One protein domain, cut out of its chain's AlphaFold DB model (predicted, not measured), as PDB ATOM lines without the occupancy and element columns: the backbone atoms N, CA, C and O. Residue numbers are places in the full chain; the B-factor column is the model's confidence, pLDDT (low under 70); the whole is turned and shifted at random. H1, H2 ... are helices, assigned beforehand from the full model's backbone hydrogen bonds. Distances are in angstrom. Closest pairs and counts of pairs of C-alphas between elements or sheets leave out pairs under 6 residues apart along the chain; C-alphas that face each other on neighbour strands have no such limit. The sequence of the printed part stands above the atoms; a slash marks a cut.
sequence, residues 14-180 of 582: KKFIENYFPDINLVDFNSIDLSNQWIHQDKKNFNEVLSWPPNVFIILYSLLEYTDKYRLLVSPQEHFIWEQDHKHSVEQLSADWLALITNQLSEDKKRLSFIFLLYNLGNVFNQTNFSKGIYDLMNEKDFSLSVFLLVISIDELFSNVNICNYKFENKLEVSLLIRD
ATOM      1  N   LYS A  14     142.100 200.245 221.913       96.44
ATOM      2  CA  LYS A  14     142.453 198.825 222.082       96.44
ATOM      3  C   LYS A  14     142.233 198.034 220.796       96.44
ATOM      4  O   LYS A  14     143.141 197.364 220.312       96.44
ATOM      5  N   LYS A  15     141.028 198.148 220.231       95.88
ATOM      6  CA  LYS A  15     140.645 197.404 219.031       95.88
ATOM      7  C   LYS A  15     141.471 197.836 217.823       95.88
ATOM      8  O   LYS A  15     141.827 197.003 216.995       95.88
ATOM      9  N   PHE A  16     141.805 199.121 217.750       96.50
ATOM     10  CA  PHE A  16     142.682 199.660 216.721       96.50
ATOM     11  C   PHE A  16     144.083 199.023 216.766       96.50
ATOM     12  O   PHE A  16     144.574 198.581 215.733       96.50
ATOM     13  N   ILE A  17     144.696 198.898 217.949       96.50
ATOM     14  CA  ILE A  17     146.002 198.232 218.122       96.50
ATOM     15  C   ILE A  17     145.918 196.741 217.755       96.50
ATOM     16  O   ILE A  17     146.770 196.232 217.022       96.50
ATOM     17  N   GLU A  18     144.870 196.046 218.209       94.88
ATOM     18  CA  GLU A  18     144.634 194.622 217.916       94.88
ATOM     19  C   GLU A  18     144.467 194.335 216.414       94.88
ATOM     20  O   GLU A  18     144.721 193.217 215.975       94.88
ATOM     21  N   ASN A  19     144.086 195.325 215.596       94.19
ATOM     22  CA  ASN A  19     144.026 195.155 214.140       94.19
ATOM     23  C   ASN A  19     145.414 194.984 213.497       94.19
ATOM     24  O   ASN A  19     145.495 194.451 212.394       94.19
ATOM     25  N   TYR A  20     146.491 195.407 214.166       93.81
ATOM     26  CA  TYR A  20     147.876 195.241 213.702       93.81
ATOM     27  C   TYR A  20     148.627 194.157 214.482       93.81
ATOM     28  O   TYR A  20     149.489 193.481 213.923       93.81
ATOM     29  N   PHE A  21     148.278 193.970 215.758       93.56
ATOM     30  CA  PHE A  21     148.889 192.994 216.662       93.56
ATOM     31  C   PHE A  21     147.818 192.130 217.352       93.56
ATOM     32  O   PHE A  21     147.611 192.269 218.559       93.56
ATOM     33  N   PRO A  22     147.120 191.250 216.610       92.19
ATOM     34  CA  PRO A  22     145.973 190.497 217.129       92.19
ATOM     35  C   PRO A  22     146.338 189.474 218.211       92.19
ATOM     36  O   PRO A  22     145.499 189.149 219.047       92.19
ATOM     37  N   ASP A  23     147.581 188.990 218.219       89.12
ATOM     38  CA  ASP A  23     148.049 187.965 219.161       89.12
ATOM     39  C   ASP A  23     148.514 188.546 220.509       89.12
ATOM     40  O   ASP A  23     148.926 187.811 221.407       89.12
ATOM     41  N   ILE A  24     148.467 189.872 220.671       89.00
ATOM     42  CA  ILE A  24     148.950 190.553 221.871       89.00
ATOM     43  C   ILE A  24     147.788 190.850 222.816       89.00
ATOM     44  O   ILE A  24     146.880 191.618 222.502       89.00
ATOM     45  N   ASN A  25     147.849 190.289 224.026       86.31
ATOM     46  CA  ASN A  25     146.875 190.581 225.071       86.31
ATOM     47  C   ASN A  25     147.163 191.941 225.733       86.31
ATOM     48  O   ASN A  25     148.157 192.102 226.440       86.31
ATOM     49  N   LEU A  26     146.263 192.906 225.536       89.19
ATOM     50  CA  LEU A  26     146.334 194.236 226.152       89.19
ATOM     51  C   LEU A  26     145.676 194.317 227.542       89.19
ATOM     52  O   LEU A  26     145.751 195.361 228.182       89.19
ATOM     53  N   VAL A  27     145.003 193.258 228.012       82.00
ATOM     54  CA  VAL A  27     144.299 193.263 229.312       82.00
ATOM     55  C   VAL A  27     145.279 193.370 230.481       82.00
ATOM     56  O   VAL A  27     145.026 194.132 231.408       82.00
ATOM     57  N   ASP A  28     146.416 192.679 230.395       77.75
ATOM     58  CA  ASP A  28     147.419 192.618 231.470       77.75
ATOM     59  C   ASP A  28     148.466 193.747 231.381       77.75
ATOM     60  O   ASP A  28     149.457 193.762 232.116       77.75
ATOM     61  N   PHE A  29     148.274 194.696 230.460       87.50
ATOM     62  CA  PHE A  29     149.196 195.806 230.259       87.50
ATOM     63  C   PHE A  29     148.950 196.920 231.284       87.50
ATOM     64  O   PHE A  29     147.986 197.678 231.175       87.50
ATOM     65  N   ASN A  30     149.853 197.026 232.261       82.62
ATOM     66  CA  ASN A  30     149.738 197.982 233.369       82.62
ATOM     67  C   ASN A  30     150.697 199.175 233.250       82.62
ATOM     68  O   ASN A  30     150.374 200.276 233.687       82.62
ATOM     69  N   SER A  31     151.888 198.971 232.683       87.81
ATOM     70  CA  SER A  31     152.914 200.010 232.576       87.81
ATOM     71  C   SER A  31     153.876 199.746 231.424       87.81
ATOM     72  O   SER A  31     154.147 198.594 231.074       87.81
ATOM     73  N   ILE A  32     154.443 200.829 230.892       91.81
ATOM     74  CA  ILE A  32     155.489 200.764 229.872       91.81
ATOM     75  C   ILE A  32     156.806 200.381 230.538       91.81
ATOM     76  O   ILE A  32     157.313 201.103 231.393       91.81
ATOM     77  N   ASP A  33     157.353 199.252 230.108       89.88
ATOM     78  CA  ASP A  33     158.667 198.751 230.496       89.88
ATOM     79  C   ASP A  33     159.366 198.238 229.237       89.88
ATOM     80  O   ASP A  33     159.118 197.124 228.777       89.88
ATOM     81  N   LEU A  34     160.159 199.105 228.605       89.31
ATOM     82  CA  LEU A  34     160.772 198.802 227.316       89.31
ATOM     83  C   LEU A  34     161.820 197.695 227.468       89.31
ATOM     84  O   LEU A  34     162.696 197.740 228.332       89.31
ATOM     85  N   SER A  35     161.750 196.704 226.585       84.81
ATOM     86  CA  SER A  35     162.659 195.569 226.589       84.81
ATOM     87  C   SER A  35     164.089 196.023 226.315       84.81
ATOM     88  O   SER A  35     164.401 196.601 225.271       84.81
ATOM     89  N   ASN A  36     164.984 195.664 227.233       80.19
ATOM     90  CA  ASN A  36     166.430 195.794 227.067       80.19
ATOM     91  C   ASN A  36     167.050 194.573 226.365       80.19
ATOM     92  O   ASN A  36     168.270 194.413 226.355       80.19
ATOM     93  N   GLN A  37     166.243 193.625 225.882       80.88
ATOM     94  CA  GLN A  37     166.717 192.501 225.076       80.88
ATOM     95  C   GLN A  37     166.528 192.811 223.599       80.88
ATOM     96  O   GLN A  37     165.583 193.498 223.220       80.88
ATOM     97  N   TRP A  38     167.414 192.268 222.769       78.12
ATOM     98  CA  TRP A  38     167.171 192.210 221.340       78.12
ATOM     99  C   TRP A  38     165.858 191.464 221.072       78.12
ATOM    100  O   TRP A  38     165.702 190.305 221.462       78.12
ATOM    101  N   ILE A  39     164.910 192.140 220.426       67.38
ATOM    102  CA  ILE A  39     163.596 191.572 220.130       67.38
ATOM    103  C   ILE A  39     163.654 190.918 218.756       67.38
ATOM    104  O   ILE A  39     163.698 191.587 217.716       67.38
ATOM    105  N   HIS A  40     163.647 189.587 218.770       67.12
ATOM    106  CA  HIS A  40     163.324 188.795 217.590       67.12
ATOM    107  C   HIS A  40     161.896 189.110 217.128       67.12
ATOM    108  O   HIS A  40     161.067 189.579 217.900       67.12
ATOM    109  N   GLN A  41     161.599 188.843 215.860       71.06
ATOM    110  CA  GLN A  41     160.291 189.153 215.274       71.06
ATOM    111  C   GLN A  41     159.107 188.431 215.957       71.06
ATOM    112  O   GLN A  41     157.967 188.864 215.801       71.06
ATOM    113  N   ASP A  42     159.371 187.382 216.744       70.38
ATOM    114  CA  ASP A  42     158.382 186.672 217.560       70.38
ATOM    115  C   ASP A  42     158.190 187.364 218.920       70.38
ATOM    116  O   ASP A  42     158.971 187.179 219.856       70.38
ATOM    117  N   LYS A  43     157.128 188.165 219.023       75.25
ATOM    118  CA  LYS A  43     156.801 188.959 220.216       75.25
ATOM    119  C   LYS A  43     155.949 188.181 221.206       75.25
ATOM    120  O   LYS A  43     155.025 187.474 220.814       75.25
ATOM    121  N   LYS A  44     156.189 188.397 222.496       75.38
ATOM    122  CA  LYS A  44     155.465 187.739 223.593       75.38
ATOM    123  C   LYS A  44     154.486 188.655 224.317       75.38
ATOM    124  O   LYS A  44     153.563 188.164 224.957       75.38
ATOM    125  N   ASN A  45     154.697 189.970 224.274       89.00
ATOM    126  CA  ASN A  45     153.875 190.942 224.999       89.00
ATOM    127  C   ASN A  45     153.905 192.333 224.339       89.00
ATOM    128  O   ASN A  45     154.682 192.594 223.420       89.00
ATOM    129  N   PHE A  46     153.056 193.244 224.825       92.81
ATOM    130  CA  PHE A  46     152.929 194.582 224.249       92.81
ATOM    131  C   PHE A  46     154.150 195.482 224.489       92.81
ATOM    132  O   PHE A  46     154.490 196.282 223.624       92.81
ATOM    133  N   ASN A  47     154.877 195.317 225.596       92.81
ATOM    134  CA  ASN A  47     156.119 196.061 225.825       92.81
ATOM    135  C   ASN A  47     157.185 195.728 224.770       92.81
ATOM    136  O   ASN A  47     157.861 196.629 224.275       92.81
ATOM    137  N   GLU A  48     157.286 194.468 224.343       92.00
ATOM    138  CA  GLU A  48     158.146 194.075 223.219       92.00
ATOM    139  C   GLU A  48     157.680 194.685 221.888       92.00
ATOM    140  O   GLU A  48     158.513 195.111 221.091       92.00
ATOM    141  N   VAL A  49     156.364 194.812 221.658       93.56
ATOM    142  CA  VAL A  49     155.834 195.552 220.495       93.56
ATOM    143  C   VAL A  49     156.336 196.997 220.518       93.56
ATOM    144  O   VAL A  49     156.911 197.447 219.529       93.56
ATOM    145  N   LEU A  50     156.148 197.699 221.641       95.19
ATOM    146  CA  LEU A  50     156.485 199.120 221.800       95.19
ATOM    147  C   LEU A  50     157.992 199.405 221.784       95.19
ATOM    148  O   LEU A  50     158.407 200.526 221.513       95.19
ATOM    149  N   SER A  51     158.817 198.395 222.045       94.62
ATOM    150  CA  SER A  51     160.277 198.522 222.103       94.62
ATOM    151  C   SER A  51     160.959 198.507 220.732       94.62
ATOM    152  O   SER A  51     162.181 198.640 220.665       94.62
ATOM    153  N   TRP A  52     160.197 198.339 219.645       95.12
ATOM    154  CA  TRP A  52     160.697 198.437 218.273       95.12
ATOM    155  C   TRP A  52     159.993 199.587 217.530       95.12
ATOM    156  O   TRP A  52     158.787 199.494 217.276       95.12
ATOM    157  N   PRO A  53     160.713 200.665 217.153       97.12
ATOM    158  CA  PRO A  53     160.090 201.884 216.640       97.12
ATOM    159  C   PRO A  53     159.150 201.676 215.436       97.12
ATOM    160  O   PRO A  53     158.039 202.201 215.470       97.12
ATOM    161  N   PRO A  54     159.478 200.867 214.405       97.12
ATOM    162  CA  PRO A  54     158.553 200.586 213.301       97.12
ATOM    163  C   PRO A  54     157.187 200.009 213.712       97.12
ATOM    164  O   PRO A  54     156.196 200.264 213.030       97.12
ATOM    165  N   ASN A  55     157.090 199.277 214.829       97.00
ATOM    166  CA  ASN A  55     155.799 198.797 215.338       97.00
ATOM    167  C   ASN A  55     154.943 199.936 215.901       97.00
ATOM    168  O   ASN A  55     153.729 199.951 215.717       97.00
ATOM    169  N   VAL A  56     155.571 200.892 216.587       98.38
ATOM    170  CA  VAL A  56     154.888 202.100 217.064       98.38
ATOM    171  C   VAL A  56     154.490 202.968 215.873       98.38
ATOM    172  O   VAL A  56     153.364 203.458 215.815       98.38
ATOM    173  N   PHE A  57     155.373 203.084 214.879       98.75
ATOM    174  CA  PHE A  57     155.126 203.848 213.662       98.75
ATOM    175  C   PHE A  57     153.877 203.372 212.918       98.75
ATOM    176  O   PHE A  57     153.028 204.201 212.628       98.75
ATOM    177  N   ILE A  58     153.710 202.069 212.657       98.12
ATOM    178  CA  ILE A  58     152.523 201.576 211.932       98.12
ATOM    179  C   ILE A  58     151.217 201.848 212.679       98.12
ATOM    180  O   ILE A  58     150.251 202.276 212.055       98.12
ATOM    181  N   ILE A  59     151.188 201.682 214.008       98.31
ATOM    182  CA  ILE A  59     149.994 201.997 214.806       98.31
ATOM    183  C   ILE A  59     149.668 203.487 214.669       98.31
ATOM    184  O   ILE A  59     148.548 203.858 214.333       98.31
ATOM    185  N   LEU A  60     150.640 204.360 214.934       98.69
ATOM    186  CA  LEU A  60     150.381 205.794 215.050       98.69
ATOM    187  C   LEU A  60     150.225 206.488 213.692       98.69
ATOM    188  O   LEU A  60     149.377 207.364 213.546       98.69
ATOM    189  N   TYR A  61     150.978 206.068 212.677       98.56
ATOM    190  CA  TYR A  61     150.814 206.551 211.309       98.56
ATOM    191  C   TYR A  61     149.434 206.176 210.766       98.56
ATOM    192  O   TYR A  61     148.715 207.036 210.261       98.56
ATOM    193  N   SER A  62     149.012 204.917 210.930       97.75
ATOM    194  CA  SER A  62     147.674 204.508 210.507       97.75
ATOM    195  C   SER A  62     146.567 205.148 211.342       97.75
ATOM    196  O   SER A  62     145.486 205.384 210.812       97.75
ATOM    197  N   LEU A  63     146.806 205.473 212.616       98.12
ATOM    198  CA  LEU A  63     145.867 206.247 213.433       98.12
ATOM    199  C   LEU A  63     145.660 207.651 212.845       98.12
ATOM    200  O   LEU A  63     144.519 208.101 212.714       98.12
ATOM    201  N   LEU A  64     146.746 208.324 212.452       97.94
ATOM    202  CA  LEU A  64     146.690 209.628 211.786       97.94
ATOM    203  C   LEU A  64     145.992 209.549 210.422       97.94
ATOM    204  O   LEU A  64     145.205 210.441 210.108       97.94
ATOM    205  N   GLU A  65     146.240 208.490 209.643       96.00
ATOM    206  CA  GLU A  65     145.565 208.238 208.358       96.00
ATOM    207  C   GLU A  65     144.064 208.022 208.557       96.00
ATOM    208  O   GLU A  65     143.247 208.687 207.926       96.00
ATOM    209  N   TYR A  66     143.699 207.125 209.476       95.81
ATOM    210  CA  TYR A  66     142.316 206.727 209.728       95.81
ATOM    211  C   TYR A  66     141.466 207.893 210.239       95.81
ATOM    212  O   TYR A  66     140.300 208.041 209.873       95.81
ATOM    213  N   THR A  67     142.041 208.728 211.103       95.81
ATOM    214  CA  THR A  67     141.332 209.862 211.706       95.81
ATOM    215  C   THR A  67     141.401 211.143 210.871       95.81
ATOM    216  O   THR A  67     140.740 212.116 211.234       95.81
ATOM    217  N   ASP A  68     142.184 211.168 209.783       94.94
ATOM    218  CA  ASP A  68     142.509 212.371 208.992       94.94
ATOM    219  C   ASP A  68     143.146 213.498 209.841       94.94
ATOM    220  O   ASP A  68     143.135 214.681 209.498       94.94
ATOM    221  N   LYS A  69     143.710 213.157 211.007       96.00
ATOM    222  CA  LYS A  69     144.207 214.144 211.978       96.00
ATOM    223  C   LYS A  69     145.609 214.652 211.671       96.00
ATOM    224  O   LYS A  69     146.008 215.650 212.264       96.00
ATOM    225  N   TYR A  70     146.315 214.073 210.696       95.62
ATOM    226  CA  TYR A  70     147.582 214.626 210.196       95.62
ATOM    227  C   TYR A  70     147.443 216.092 209.731       95.62
ATOM    228  O   TYR A  70     148.400 216.860 209.816       95.62
ATOM    229  N   ARG A  71     146.237 216.515 209.315       95.44
ATOM    230  CA  ARG A  71     145.922 217.899 208.918       95.44
ATOM    231  C   ARG A  71     146.073 218.931 210.040       95.44
ATOM    232  O   ARG A  71     146.163 220.119 209.744       95.44
ATOM    233  N   LEU A  72     146.115 218.508 211.308       95.69
ATOM    234  CA  LEU A  72     146.301 219.410 212.448       95.69
ATOM    235  C   LEU A  72     147.606 220.221 212.360       95.69
ATOM    236  O   LEU A  72     147.665 221.323 212.893       95.69
ATOM    237  N   LEU A  73     148.621 219.725 211.640       94.25
ATOM    238  CA  LEU A  73     149.875 220.454 211.408       94.25
ATOM    239  C   LEU A  73     149.704 221.720 210.558       94.25
ATOM    240  O   LEU A  73     150.483 222.655 210.701       94.25
ATOM    241  N   VAL A  74     148.694 221.763 209.687       92.56
ATOM    242  CA  VAL A  74     148.427 222.911 208.798       92.56
ATOM    243  C   VAL A  74     147.122 223.635 209.121       92.56
ATOM    244  O   VAL A  74     146.888 224.749 208.665       92.56
ATOM    245  N   SER A  75     146.251 222.987 209.890       93.62
ATOM    246  CA  SER A  75     144.960 223.495 210.329       93.62
ATOM    247  C   SER A  75     144.821 223.200 211.827       93.62
ATOM    248  O   SER A  75     144.110 222.264 212.211       93.62
ATOM    249  N   PRO A  76     145.571 223.937 212.673       94.00
ATOM    250  CA  PRO A  76     145.608 223.697 214.109       94.00
ATOM    251  C   PRO A  76     144.235 223.915 214.751       94.00
ATOM    252  O   PRO A  76     143.387 224.654 214.247       94.00
ATOM    253  N   GLN A  77     144.029 223.257 215.886       95.56
ATOM    254  CA  GLN A  77     142.816 223.345 216.703       95.56
ATOM    255  C   GLN A  77     143.211 223.712 218.138       95.56
ATOM    256  O   GLN A  77     144.381 223.631 218.489       95.56
ATOM    257  N   GLU A  78     142.262 224.097 218.993       94.69
ATOM    258  CA  GLU A  78     142.560 224.561 220.365       94.69
ATOM    259  C   GLU A  78     143.419 223.570 221.177       94.69
ATOM    260  O   GLU A  78     144.291 223.974 221.943       94.69
ATOM    261  N   HIS A  79     143.223 222.267 220.961       94.69
ATOM    262  CA  HIS A  79     143.979 221.210 221.632       94.69
ATOM    263  C   HIS A  79     145.341 220.898 220.994       94.69
ATOM    264  O   HIS A  79     146.107 220.146 221.589       94.69
ATOM    265  N   PHE A  80     145.657 221.424 219.805       97.06
ATOM    266  CA  PHE A  80     146.878 221.077 219.077       97.06
ATOM    267  C   PHE A  80     147.470 222.268 218.321       97.06
ATOM    268  O   PHE A  80     146.881 222.785 217.368       97.06
ATOM    269  N   ILE A  81     148.695 222.626 218.700       94.12
ATOM    270  CA  ILE A  81     149.531 223.616 218.022       94.12
ATOM    271  C   ILE A  81     150.915 222.992 217.838       94.12
ATOM    272  O   ILE A  81     151.459 222.408 218.775       94.12
ATOM    273  N   TRP A  82     151.480 223.103 216.635       95.19
ATOM    274  CA  TRP A  82     152.833 222.637 216.347       95.19
ATOM    275  C   TRP A  82     153.814 223.810 216.325       95.19
ATOM    276  O   TRP A  82     153.732 224.680 215.461       95.19
ATOM    277  N   GLU A  83     154.738 223.829 217.282       92.94
ATOM    278  CA  GLU A  83     155.702 224.906 217.485       92.94
ATOM    279  C   GLU A  83     157.132 224.460 217.159       92.94
ATOM    280  O   GLU A  83     157.438 223.272 217.043       92.94
ATOM    281  N   GLN A  84     158.031 225.434 217.022       87.94
ATOM    282  CA  GLN A  84     159.432 225.180 216.689       87.94
ATOM    283  C   GLN A  84     160.141 224.328 217.757       87.94
ATOM    284  O   GLN A  84     160.961 223.484 217.399       87.94
ATOM    285  N   ASP A  85     159.784 224.483 219.035       92.50
ATOM    286  CA  ASP A  85     160.364 223.717 220.147       92.50
ATOM    287  C   ASP A  85     160.069 222.213 220.040       92.50
ATOM    288  O   ASP A  85     160.894 221.385 220.433       92.50
ATOM    289  N   HIS A  86     158.957 221.825 219.402       95.56
ATOM    290  CA  HIS A  86     158.647 220.413 219.161       95.56
ATOM    291  C   HIS A  86     159.650 219.741 218.218       95.56
ATOM    292  O   HIS A  86     159.850 218.530 218.314       95.56
ATOM    293  N   LYS A  87     160.341 220.497 217.352       91.94
ATOM    294  CA  LYS A  87     161.429 219.944 216.529       91.94
ATOM    295  C   LYS A  87     162.599 219.486 217.397       91.94
ATOM    296  O   LYS A  87     163.162 218.428 217.140       91.94
ATOM    297  N   HIS A  88     162.905 220.216 218.470       93.94
ATOM    298  CA  HIS A  88     163.920 219.784 219.424       93.94
ATOM    299  C   HIS A  88     163.469 218.541 220.207       93.94
ATOM    300  O   HIS A  88     164.249 217.611 220.403       93.94
ATOM    301  N   SER A  89     162.190 218.467 220.592       96.31
ATOM    302  CA  SER A  89     161.630 217.258 221.216       96.31
ATOM    303  C   SER A  89     161.702 216.033 220.295       96.31
ATOM    304  O   SER A  89     161.977 214.931 220.762       96.31
ATOM    305  N   VAL A  90     161.499 216.213 218.985       96.94
ATOM    306  CA  VAL A  90     161.670 215.159 217.970       96.94
ATOM    307  C   VAL A  90     163.114 214.652 217.926       96.94
ATOM    308  O   VAL A  90     163.324 213.440 217.909       96.94
ATOM    309  N   GLU A  91     164.104 215.548 217.945       94.88
ATOM    310  CA  GLU A  91     165.530 215.181 217.978       94.88
ATOM    311  C   GLU A  91     165.883 214.394 219.248       94.88
ATOM    312  O   GLU A  91     166.533 213.351 219.171       94.88
ATOM    313  N   GLN A  92     165.408 214.854 220.411       95.56
ATOM    314  CA  GLN A  92     165.607 214.169 221.691       95.56
ATOM    315  C   GLN A  92     164.979 212.770 221.695       95.56
ATOM    316  O   GLN A  92     165.626 211.803 222.091       95.56
ATOM    317  N   LEU A  93     163.745 212.634 221.201       97.56
ATOM    318  CA  LEU A  93     163.070 211.339 221.091       97.56
ATOM    319  C   LEU A  93     163.765 210.397 220.105       97.56
ATOM    320  O   LEU A  93     163.878 209.204 220.374       97.56
ATOM    321  N   SER A  94     164.257 210.918 218.980       96.81
ATOM    322  CA  SER A  94     165.043 210.141 218.016       96.81
ATOM    323  C   SER A  94     166.332 209.608 218.659       96.81
ATOM    324  O   SER A  94     166.673 208.431 218.499       96.81
ATOM    325  N   ALA A  95     167.003 210.427 219.477       95.12
ATOM    326  CA  ALA A  95     168.166 210.005 220.253       95.12
ATOM    327  C   ALA A  95     167.817 208.941 221.313       95.12
ATOM    328  O   ALA A  95     168.550 207.957 221.432       95.12
ATOM    329  N   ASP A  96     166.695 209.081 222.030       95.81
ATOM    330  CA  ASP A  96     166.208 208.071 222.983       95.81
ATOM    331  C   ASP A  96     165.928 206.726 222.288       95.81
ATOM    332  O   ASP A  96     166.333 205.672 222.787       95.81
ATOM    333  N   TRP A  97     165.297 206.742 221.106       96.38
ATOM    334  CA  TRP A  97     165.080 205.534 220.303       96.38
ATOM    335  C   TRP A  97     166.393 204.868 219.886       96.38
ATOM    336  O   TRP A  97     166.547 203.652 220.024       96.38
ATOM    337  N   LEU A  98     167.361 205.647 219.394       94.12
ATOM    338  CA  LEU A  98     168.672 205.122 219.013       94.12
ATOM    339  C   LEU A  98     169.427 204.555 220.223       94.12
ATOM    340  O   LEU A  98     170.089 203.519 220.108       94.12
ATOM    341  N   ALA A  99     169.319 205.203 221.384       93.00
ATOM    342  CA  ALA A  99     169.909 204.734 222.631       93.00
ATOM    343  C   ALA A  99     169.288 203.404 223.088       93.00
ATOM    344  O   ALA A  99     170.025 202.504 223.495       93.00
ATOM    345  N   LEU A 100     167.964 203.239 222.958       93.50
ATOM    346  CA  LEU A 100     167.275 201.974 223.232       93.50
ATOM    347  C   LEU A 100     167.798 200.850 222.330       93.50
ATOM    348  O   LEU A 100     168.225 199.812 222.835       93.50
ATOM    349  N   ILE A 101     167.839 201.077 221.014       92.81
ATOM    350  CA  ILE A 101     168.348 200.101 220.033       92.81
ATOM    351  C   ILE A 101     169.811 199.745 220.328       92.81
ATOM    352  O   ILE A 101     170.205 198.577 220.308       92.81
ATOM    353  N   THR A 102     170.626 200.751 220.646       91.62
ATOM    354  CA  THR A 102     172.035 200.562 221.005       91.62
ATOM    355  C   THR A 102     172.180 199.693 222.253       91.62
ATOM    356  O   THR A 102     173.026 198.800 222.271       91.62
ATOM    357  N   ASN A 103     171.344 199.907 223.273       90.81
ATOM    358  CA  ASN A 103     171.353 199.108 224.499       90.81
ATOM    359  C   ASN A 103     170.901 197.663 224.256       90.81
ATOM    360  O   ASN A 103     171.495 196.740 224.803       90.81
ATOM    361  N   GLN A 104     169.888 197.455 223.407       90.06
ATOM    362  CA  GLN A 104     169.394 196.122 223.035       90.06
ATOM    363  C   GLN A 104     170.452 195.276 222.309       90.06
ATOM    364  O   GLN A 104     170.454 194.055 222.456       90.06
ATOM    365  N   LEU A 105     171.343 195.920 221.545       87.81
ATOM    366  CA  LEU A 105     172.466 195.283 220.849       87.81
ATOM    367  C   LEU A 105     173.756 195.190 221.682       87.81
ATOM    368  O   LEU A 105     174.710 194.551 221.240       87.81
ATOM    369  N   SER A 106     173.834 195.858 222.834       84.75
ATOM    370  CA  SER A 106     175.035 195.871 223.675       84.75
ATOM    371  C   SER A 106     175.117 194.613 224.541       84.75
ATOM    372  O   SER A 106     174.122 194.189 225.129       84.75
ATOM    373  N   GLU A 107     176.319 194.048 224.674       75.06
ATOM    374  CA  GLU A 107     176.593 192.977 225.645       75.06
ATOM    375  C   GLU A 107     176.541 193.509 227.086       75.06
ATOM    376  O   GLU A 107     176.015 192.847 227.981       75.06
ATOM    377  N   ASP A 108     177.031 194.736 227.298       74.75
ATOM    378  CA  ASP A 108     176.986 195.432 228.582       74.75
ATOM    379  C   ASP A 108     175.739 196.323 228.637       74.75
ATOM    380  O   ASP A 108     175.683 197.399 228.023       74.75
ATOM    381  N   LYS A 109     174.697 195.830 229.313       73.75
ATOM    382  CA  LYS A 109     173.402 196.509 229.418       73.75
ATOM    383  C   LYS A 109     173.483 197.617 230.449       73.75
ATOM    384  O   LYS A 109     173.466 197.372 231.656       73.75
ATOM    385  N   LYS A 110     173.497 198.858 229.974       71.19
ATOM    386  CA  LYS A 110     173.459 200.024 230.853       71.19
ATOM    387  C   LYS A 110     172.021 200.311 231.258       71.19
ATOM    388  O   LYS A 110     171.089 200.196 230.461       71.19
ATOM    389  N   ARG A 111     171.841 200.744 232.506       66.81
ATOM    390  CA  ARG A 111     170.576 201.320 232.963       66.81
ATOM    391  C   ARG A 111     170.461 202.729 232.384       66.81
ATOM    392  O   ARG A 111     170.890 203.697 233.003       66.81
ATOM    393  N   LEU A 112     169.963 202.815 231.157       72.12
ATOM    394  CA  LEU A 112     169.667 204.080 230.494       72.12
ATOM    395  C   LEU A 112     168.280 204.574 230.908       72.12
ATOM    396  O   LEU A 112     167.394 203.787 231.239       72.12
ATOM    397  N   SER A 113     168.120 205.893 230.922       76.31
ATOM    398  CA  SER A 113     166.889 206.562 231.322       76.31
ATOM    399  C   SER A 113     166.279 207.237 230.099       76.31
ATOM    400  O   SER A 113     166.739 208.300 229.698       76.31
ATOM    401  N   PHE A 114     165.257 206.618 229.508       88.06
ATOM    402  CA  PHE A 114     164.571 207.098 228.302       88.06
ATOM    403  C   PHE A 114     163.362 207.972 228.672       88.06
ATOM    404  O   PHE A 114     162.226 207.649 228.338       88.06
ATOM    405  N   ILE A 115     163.572 209.011 229.488       87.31
ATOM    406  CA  ILE A 115     162.473 209.730 230.165       87.31
ATOM    407  C   ILE A 115     161.491 210.325 229.155       87.31
ATOM    408  O   ILE A 115     160.283 210.180 229.330       87.31
ATOM    409  N   PHE A 116     161.995 210.958 228.094       93.25
ATOM    410  CA  PHE A 116     161.147 211.596 227.089       93.25
ATOM    411  C   PHE A 116     160.370 210.557 226.286       93.25
ATOM    412  O   PHE A 116     159.167 210.724 226.066       93.25
ATOM    413  N   LEU A 117     161.031 209.465 225.898       96.81
ATOM    414  CA  LEU A 117     160.382 208.354 225.211       96.81
ATOM    415  C   LEU A 117     159.291 207.699 226.069       96.81
ATOM    416  O   LEU A 117     158.163 207.542 225.607       96.81
ATOM    417  N   LEU A 118     159.593 207.369 227.328       95.69
ATOM    418  CA  LEU A 118     158.638 206.761 228.259       95.69
ATOM    419  C   LEU A 118     157.455 207.689 228.551       95.69
ATOM    420  O   LEU A 118     156.324 207.217 228.609       95.69
ATOM    421  N   TYR A 119     157.696 208.996 228.684       96.50
ATOM    422  CA  TYR A 119     156.642 209.995 228.860       96.50
ATOM    423  C   TYR A 119     155.676 210.013 227.668       96.50
ATOM    424  O   TYR A 119     154.470 209.861 227.844       96.50
ATOM    425  N   ASN A 120     156.196 210.126 226.441       98.38
ATOM    426  CA  ASN A 120     155.354 210.212 225.246       98.38
ATOM    427  C   ASN A 120     154.639 208.893 224.932       98.38
ATOM    428  O   ASN A 120     153.458 208.901 224.585       98.38
ATOM    429  N   LEU A 121     155.314 207.751 225.098       98.31
ATOM    430  CA  LEU A 121     154.646 206.453 225.017       98.31
ATOM    431  C   LEU A 121     153.566 206.334 226.101       98.31
ATOM    432  O   LEU A 121     152.497 205.804 225.818       98.31
ATOM    433  N   GLY A 122     153.813 206.859 227.306       97.19
ATOM    434  CA  GLY A 122     152.875 206.870 228.433       97.19
ATOM    435  C   GLY A 122     151.619 207.683 228.168       97.19
ATOM    436  O   GLY A 122     150.532 207.237 228.521       97.19
ATOM    437  N   ASN A 123     151.744 208.818 227.485       98.00
ATOM    438  CA  ASN A 123     150.595 209.627 227.078       98.00
ATOM    439  C   ASN A 123     149.705 208.909 226.060       98.00
ATOM    440  O   ASN A 123     148.486 209.069 226.086       98.00
ATOM    441  N   VAL A 124     150.297 208.106 225.172       98.38
ATOM    442  CA  VAL A 124     149.568 207.419 224.099       98.38
ATOM    443  C   VAL A 124     149.032 206.068 224.566       98.38
ATOM    444  O   VAL A 124     147.824 205.838 224.560       98.38
ATOM    445  N   PHE A 125     149.912 205.179 225.018       97.62
ATOM    446  CA  PHE A 125     149.618 203.781 225.329       97.62
ATOM    447  C   PHE A 125     149.210 203.548 226.791       97.62
ATOM    448  O   PHE A 125     149.369 202.446 227.303       97.62
ATOM    449  N   ASN A 126     148.663 204.559 227.471       93.69
ATOM    450  CA  ASN A 126     148.085 204.386 228.803       93.69
ATOM    451  C   ASN A 126     146.908 203.393 228.771       93.69
ATOM    452  O   ASN A 126     146.045 203.478 227.894       93.69
ATOM    453  N   GLN A 127     146.806 202.522 229.778       92.94
ATOM    454  CA  GLN A 127     145.686 201.593 229.944       92.94
ATOM    455  C   GLN A 127     144.319 202.305 229.925       92.94
ATOM    456  O   GLN A 127     143.353 201.775 229.374       92.94
ATOM    457  N   THR A 128     144.226 203.535 230.446       94.00
ATOM    458  CA  THR A 128     142.983 204.324 230.417       94.00
ATOM    459  C   THR A 128     142.540 204.685 228.999       94.00
ATOM    460  O   THR A 128     141.341 204.801 228.744       94.00
ATOM    461  N   ASN A 129     143.480 204.834 228.060       96.56
ATOM    462  CA  ASN A 129     143.185 205.217 226.678       96.56
ATOM    463  C   ASN A 129     142.597 204.059 225.870       96.56
ATOM    464  O   ASN A 129     141.831 204.285 224.940       96.56
ATOM    465  N   PHE A 130     142.880 202.810 226.242       95.81
ATOM    466  CA  PHE A 130     142.442 201.619 225.506       95.81
ATOM    467  C   PHE A 130     140.918 201.503 225.358       95.81
ATOM    468  O   PHE A 130     140.435 200.998 224.342       95.81
ATOM    469  N   SER A 131     140.165 201.996 226.343       95.12
ATOM    470  CA  SER A 131     138.695 201.995 226.336       95.12
ATOM    471  C   SER A 131     138.064 203.204 225.630       95.12
ATOM    472  O   SER A 131     136.859 203.201 225.367       95.12
ATOM    473  N   LYS A 132     138.861 204.233 225.311       96.88
ATOM    474  CA  LYS A 132     138.404 205.475 224.680       96.88
ATOM    475  C   LYS A 132     138.360 205.352 223.155       96.88
ATOM    476  O   LYS A 132     139.018 204.493 222.559       96.88
ATOM    477  N   GLY A 133     137.551 206.210 222.542       97.62
ATOM    478  CA  GLY A 133     137.481 206.378 221.096       97.62
ATOM    479  C   GLY A 133     138.727 207.009 220.516       97.62
ATOM    480  O   GLY A 133     139.269 207.945 221.100       97.62
ATOM    481  N   ILE A 134     139.175 206.542 219.354       97.56
ATOM    482  CA  ILE A 134     140.356 207.124 218.702       97.56
ATOM    483  C   ILE A 134     140.142 208.581 218.263       97.56
ATOM    484  O   ILE A 134     141.093 209.359 218.276       97.56
ATOM    485  N   TYR A 135     138.912 208.979 217.915       96.31
ATOM    486  CA  TYR A 135     138.610 210.374 217.570       96.31
ATOM    487  C   TYR A 135     138.618 211.281 218.802       96.31
ATOM    488  O   TYR A 135     139.154 212.386 218.726       96.31
ATOM    489  N   ASP A 136     138.080 210.801 219.926       96.50
ATOM    490  CA  ASP A 136     138.093 211.524 221.201       96.50
ATOM    491  C   ASP A 136     139.527 211.713 221.698       96.50
ATOM    492  O   ASP A 136     139.925 212.828 222.025       96.50
ATOM    493  N   LEU A 137     140.337 210.651 221.654       97.69
ATOM    494  CA  LEU A 137     141.756 210.696 222.013       97.69
ATOM    495  C   LEU A 137     142.541 211.701 221.167       97.69
ATOM    496  O   LEU A 137     143.330 212.473 221.702       97.69
ATOM    497  N   MET A 138     142.304 211.754 219.855       97.31
ATOM    498  CA  MET A 138     142.954 212.741 218.983       97.31
ATOM    499  C   MET A 138     142.485 214.186 219.217       97.31
ATOM    500  O   MET A 138     143.036 215.089 218.590       97.31
ATOM    501  N   ASN A 139     141.491 214.417 220.082       96.38
ATOM    502  CA  ASN A 139     141.113 215.742 220.582       96.38
ATOM    503  C   ASN A 139     141.715 216.053 221.968       96.38
ATOM    504  O   ASN A 139     141.522 217.155 222.481       96.38
ATOM    505  N   GLU A 140     142.447 215.118 222.580       97.56
ATOM    506  CA  GLU A 140     143.180 215.341 223.828       97.56
ATOM    507  C   GLU A 140     144.577 215.910 223.518       97.56
ATOM    508  O   GLU A 140     145.306 215.398 222.661       97.56
ATOM    509  N   LYS A 141     144.963 216.983 224.221       97.62
ATOM    510  CA  LYS A 141     146.206 217.730 223.958       97.62
ATOM    511  C   LYS A 141     147.456 216.855 224.064       97.62
ATOM    512  O   LYS A 141     148.227 216.773 223.112       97.62
ATOM    513  N   ASP A 142     147.637 216.180 225.197       97.81
ATOM    514  CA  ASP A 142     148.849 215.390 225.451       97.81
ATOM    515  C   ASP A 142     148.918 214.151 224.550       97.81
ATOM    516  O   ASP A 142     149.983 213.822 224.031       97.81
ATOM    517  N   PHE A 143     147.774 213.500 224.298       98.50
ATOM    518  CA  PHE A 143     147.698 212.353 223.394       98.50
ATOM    519  C   PHE A 143     148.085 212.752 221.968       98.50
ATOM    520  O   PHE A 143     149.021 212.190 221.403       98.50
ATOM    521  N   SER A 144     147.392 213.740 221.392       98.31
ATOM    522  CA  SER A 144     147.626 214.166 220.010       98.31
ATOM    523  C   SER A 144     149.060 214.659 219.805       98.31
ATOM    524  O   SER A 144     149.720 214.211 218.867       98.31
ATOM    525  N   LEU A 145     149.594 215.487 220.709       98.38
ATOM    526  CA  LEU A 145     150.979 215.952 220.632       98.38
ATOM    527  C   LEU A 145     151.983 214.792 220.688       98.38
ATOM    528  O   LEU A 145     152.870 214.712 219.834       98.38
ATOM    529  N   SER A 146     151.826 213.860 221.633       98.69
ATOM    530  CA  SER A 146     152.708 212.694 221.737       98.69
ATOM    531  C   SER A 146     152.613 211.761 220.524       98.69
ATOM    532  O   SER A 146     153.639 211.214 220.120       98.69
ATOM    533  N   VAL A 147     151.445 211.623 219.877       98.75
ATOM    534  CA  VAL A 147     151.318 210.878 218.609       98.75
ATOM    535  C   VAL A 147     152.214 211.483 217.525       98.75
ATOM    536  O   VAL A 147     152.994 210.756 216.908       98.75
ATOM    537  N   PHE A 148     152.151 212.802 217.309       98.56
ATOM    538  CA  PHE A 148     152.988 213.466 216.302       98.56
ATOM    539  C   PHE A 148     154.477 213.390 216.645       98.56
ATOM    540  O   PHE A 148     155.280 213.035 215.784       98.56
ATOM    541  N   LEU A 149     154.845 213.661 217.901       98.62
ATOM    542  CA  LEU A 149     156.231 213.574 218.364       98.62
ATOM    543  C   LEU A 149     156.822 212.173 218.143       98.62
ATOM    544  O   LEU A 149     157.944 212.045 217.650       98.62
ATOM    545  N   LEU A 150     156.069 211.112 218.447       98.81
ATOM    546  CA  LEU A 150     156.507 209.732 218.226       98.81
ATOM    547  C   LEU A 150     156.620 209.396 216.734       98.81
ATOM    548  O   LEU A 150     157.663 208.909 216.312       98.81
ATOM    549  N   VAL A 151     155.603 209.680 215.911       98.69
ATOM    550  CA  VAL A 151     155.652 209.375 214.464       98.69
ATOM    551  C   VAL A 151     156.819 210.092 213.784       98.69
ATOM    552  O   VAL A 151     157.574 209.471 213.035       98.69
ATOM    553  N   ILE A 152     156.991 211.384 214.069       98.38
ATOM    554  CA  ILE A 152     158.019 212.218 213.441       98.38
ATOM    555  C   ILE A 152     159.418 211.841 213.951       98.38
ATOM    556  O   ILE A 152     160.344 211.765 213.148       98.38
ATOM    557  N   SER A 153     159.592 211.541 215.245       98.44
ATOM    558  CA  SER A 153     160.891 211.085 215.775       98.44
ATOM    559  C   SER A 153     161.311 209.720 215.241       98.44
ATOM    560  O   SER A 153     162.492 209.521 214.966       98.44
ATOM    561  N   ILE A 154     160.366 208.800 215.030       98.62
ATOM    562  CA  ILE A 154     160.656 207.509 214.399       98.62
ATOM    563  C   ILE A 154     161.010 207.698 212.922       98.62
ATOM    564  O   ILE A 154     161.932 207.058 212.434       98.62
ATOM    565  N   ASP A 155     160.327 208.585 212.199       98.12
ATOM    566  CA  ASP A 155     160.725 208.931 210.832       98.12
ATOM    567  C   ASP A 155     162.137 209.545 210.800       98.12
ATOM    568  O   ASP A 155     162.966 209.138 209.988       98.12
ATOM    569  N   GLU A 156     162.450 210.472 211.710       96.88
ATOM    570  CA  GLU A 156     163.762 211.124 211.799       96.88
ATOM    571  C   GLU A 156     164.885 210.163 212.207       96.88
ATOM    572  O   GLU A 156     165.992 210.268 211.692       96.88
ATOM    573  N   LEU A 157     164.605 209.169 213.052       97.00
ATOM    574  CA  LEU A 157     165.546 208.096 213.395       97.00
ATOM    575  C   LEU A 157     166.107 207.392 212.142       97.00
ATOM    576  O   LEU A 157     167.254 206.945 212.134       97.00
ATOM    577  N   PHE A 158     165.318 207.324 211.066       96.31
ATOM    578  CA  PHE A 158     165.696 206.695 209.802       96.31
ATOM    579  C   PHE A 158     166.340 207.659 208.787       96.31
ATOM    580  O   PHE A 158     166.678 207.224 207.686       96.31
ATOM    581  N   SER A 159     166.561 208.939 209.120       93.00
ATOM    582  CA  SER A 159     167.021 209.961 208.158       93.00
ATOM    583  C   SER A 159     168.414 209.728 207.584       93.00
ATOM    584  O   SER A 159     168.687 210.131 206.454       93.00
ATOM    585  N   ASN A 160     169.271 209.033 208.329       86.50
ATOM    586  CA  ASN A 160     170.641 208.720 207.928       86.50
ATOM    587  C   ASN A 160     170.828 207.268 207.470       86.50
ATOM    588  O   ASN A 160     171.967 206.842 207.278       86.50
ATOM    589  N   VAL A 161     169.741 206.498 207.320       90.62
ATOM    590  CA  VAL A 161     169.829 205.094 206.909       90.62
ATOM    591  C   VAL A 161     170.115 205.004 205.414       90.62
ATOM    592  O   VAL A 161     169.259 205.308 204.582       90.62
ATOM    593  N   ASN A 162     171.298 204.508 205.056       86.88
ATOM    594  CA  ASN A 162     171.622 204.178 203.675       86.88
ATOM    595  C   ASN A 162     171.416 202.683 203.431       86.88
ATOM    596  O   ASN A 162     172.296 201.856 203.654       86.88
ATOM    597  N   ILE A 163     170.251 202.326 202.894       86.75
ATOM    598  CA  ILE A 163     169.901 200.922 202.642       86.75
ATOM    599  C   ILE A 163     170.801 200.229 201.607       86.75
ATOM    600  O   ILE A 163     170.842 199.000 201.562       86.75
ATOM    601  N   CYS A 164     171.511 200.993 200.773       86.06
ATOM    602  CA  CYS A 164     172.471 200.462 199.808       86.06
ATOM    603  C   CYS A 164     173.893 200.377 200.385       86.06
ATOM    604  O   CYS A 164     174.756 199.779 199.758       86.06
ATOM    605  N   ASN A 165     174.160 200.960 201.556       83.75
ATOM    606  CA  ASN A 165     175.472 200.918 202.194       83.75
ATOM    607  C   ASN A 165     175.343 201.146 203.707       83.75
ATOM    608  O   ASN A 165     175.516 202.265 204.194       83.75
ATOM    609  N   TYR A 166     175.014 200.081 204.441       83.06
ATOM    610  CA  TYR A 166     174.923 200.134 205.898       83.06
ATOM    611  C   TYR A 166     176.297 200.385 206.527       83.06
ATOM    612  O   TYR A 166     177.257 199.660 206.269       83.06
ATOM    613  N   LYS A 167     176.369 201.378 207.409       78.06
ATOM    614  CA  LYS A 167     177.531 201.709 208.227       78.06
ATOM    615  C   LYS A 167     177.440 200.950 209.548       78.06
ATOM    616  O   LYS A 167     176.537 201.166 210.350       78.06
ATOM    617  N   PHE A 168     178.428 200.101 209.828       79.31
ATOM    618  CA  PHE A 168     178.476 199.302 211.063       79.31
ATOM    619  C   PHE A 168     178.558 200.136 212.358       79.31
ATOM    620  O   PHE A 168     178.294 199.622 213.446       79.31
ATOM    621  N   GLU A 169     178.900 201.420 212.252       82.50
ATOM    622  CA  GLU A 169     178.890 202.377 213.364       82.50
ATOM    623  C   GLU A 169     177.463 202.750 213.801       82.50
ATOM    624  O   GLU A 169     177.229 203.042 214.974       82.50
ATOM    625  N   ASN A 170     176.488 202.696 212.886       86.56
ATOM    626  CA  ASN A 170     175.095 202.993 213.183       86.56
ATOM    627  C   ASN A 170     174.371 201.733 213.680       86.56
ATOM    628  O   ASN A 170     174.090 200.797 212.928       86.56
ATOM    629  N   LYS A 171     174.014 201.716 214.968       90.81
ATOM    630  CA  LYS A 171     173.345 200.572 215.605       90.81
ATOM    631  C   LYS A 171     171.953 200.277 215.040       90.81
ATOM    632  O   LYS A 171     171.551 199.115 215.051       90.81
ATOM    633  N   LEU A 172     171.247 201.266 214.487       93.00
ATOM    634  CA  LEU A 172     170.007 201.020 213.745       93.00
ATOM    635  C   LEU A 172     170.284 200.243 212.455       93.00
ATOM    636  O   LEU A 172     169.594 199.272 212.169       93.00
ATOM    637  N   GLU A 173     171.308 200.614 211.691       92.56
ATOM    638  CA  GLU A 173     171.645 199.919 210.443       92.56
ATOM    639  C   GLU A 173     172.134 198.489 210.695       92.56
ATOM    640  O   GLU A 173     171.720 197.566 209.995       92.56
ATOM    641  N   VAL A 174     172.928 198.277 211.751       90.56
ATOM    642  CA  VAL A 174     173.299 196.930 212.219       90.56
ATOM    643  C   VAL A 174     172.054 196.124 212.594       90.56
ATOM    644  O   VAL A 174     171.927 194.968 212.195       90.56
ATOM    645  N   SER A 175     171.110 196.742 213.310       90.06
ATOM    646  CA  SER A 175     169.837 196.109 213.666       90.06
ATOM    647  C   SER A 175     169.059 195.677 212.423       90.06
ATOM    648  O   SER A 175     168.616 194.536 212.335       90.06
ATOM    649  N   LEU A 176     168.922 196.570 211.441       90.44
ATOM    650  CA  LEU A 176     168.231 196.298 210.183       90.44
ATOM    651  C   LEU A 176     168.913 195.177 209.390       90.44
ATOM    652  O   LEU A 176     168.224 194.300 208.884       90.44
ATOM    653  N   LEU A 177     170.248 195.155 209.340       88.38
ATOM    654  CA  LEU A 177     171.006 194.092 208.683       88.38
ATOM    655  C   LEU A 177     170.774 192.725 209.342       88.38
ATOM    656  O   LEU A 177     170.505 191.745 208.649       88.38
ATOM    657  N   ILE A 178     170.852 192.647 210.675       87.12
ATOM    658  CA  ILE A 178     170.592 191.400 211.412       87.12
ATOM    659  C   ILE A 178     169.159 190.933 211.157       87.12
ATOM    660  O   ILE A 178     168.929 189.746 210.917       87.12
ATOM    661  N   ARG A 179     168.189 191.856 211.170       86.81
ATOM    662  CA  ARG A 179     166.792 191.538 210.854       86.81
ATOM    663  C   ARG A 179     166.651 191.038 209.425       86.81
ATOM    664  O   ARG A 179     166.045 189.992 209.247       86.81
ATOM    665  N   ASP A 180     167.246 191.685 208.428       82.12
ATOM    666  CA  ASP A 180     167.207 191.225 207.032       82.12
ATOM    667  C   ASP A 180     167.728 189.778 206.890       82.12
ATOM    668  O   ASP A 180     167.155 188.989 206.139       82.12
TER     669      ASP A 180
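AT A GLANCE: This is residues 14 to 180 of the 582 residues of an uncharacterized protein of Photobacterium damselae subsp. damselae (UniProt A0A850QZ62). A single helix, H9, runs through the core, and H3, H5 and H6 pack round it at steep slants, making a crossed cluster rather than a parallel bundle. H10 packs on the later part of the long helix H5, short helices H1, H2, H4, H7 and H8 lie round the cluster, and the long link of residues 19 to 45 loops over one side. The 167 printed residues hold ten named helices, H1 to H10 in order along the chain, and no named strand; the class is all helix, with 97 residues in the helices. The whole is compact, with a radius of gyration of the C-alphas of 16.0 A and spans of 45 by 37 by 30 A.

HOW THE PARTS SIT: H1, residues 14 to 18, touches H7, residues 127 to 131, closest at the C-alphas of Lys 14 and Phe 130, 4.4 A apart. H2, residues 46 to 50, and H3, residues 53 to 67, touch only at the corner, and only just, with 3 pairs of C-alphas within 8 A; the closest are Leu 50 and Val 56, 5.8 A. H3 only just touches H8, residues 134 to 137, with 3 such pairs, the closest being Thr 67 and Tyr 135, 6.5 A. H3 touches residues 147 to 154 of H9, residues 141 to 157, at a steep tilt of 50 degrees, opposite ways; the closest C-alphas, of Phe 57 and Val 151, are 5.6 A apart. H4, residues 69 to 73, is near H9. H5, residues 85 to 105, touches H9 at a steep tilt of 59 degrees, the same way, with the C-alphas of Val 90 and Ser 153 closest at 4.7 A. H6, residues 115 to 124, touches H9 at a steep tilt of 56 degrees, opposite ways, with the C-alphas of Asn 120 and Ser 146 closest at 5.0 A. H6 stands about perpendicular to H5, at 75 degrees, and touches its residues 92 to 97, closest at the C-alphas of Leu 93 and Leu 117, 5.8 A. H10, residues 171 to 180, touches residues 98 to 105 of H5, closest at the C-alphas of Thr 102 and Lys 171, 5.6 A. Each O i to N i+4 pair is within hydrogen-bond range in H1, H2, H5, H6, H9 and H10, against 10 of 11 in H3, 0 of 1 in H4 and 0 of 1 in H7; of O i to N i+3 pairs, H4 has 2 of 2 and H7 1 of 2, and H8 is too short for an i+4 pair.

IN THESE COORDINATES: H1 begins at C-alpha 14, (142.453, 198.825, 222.082). H3 is 21.0 A long, H5 30.9 A, H6 14.4 A, H9 24.1 A and H10 14.1 A. H10 ends at C-alpha 180, (167.207, 191.225, 207.032).

THE WHOLE: The C-alphas farthest apart are those of Glu 78 and Glu 107, 46.7 A. The printed part has no cut; the links H1 to H2, H4 to H5 and H9 to H10 are long. Mean pLDDT of the printed part is 91.6; residues 39, 40 and 111 are under 70.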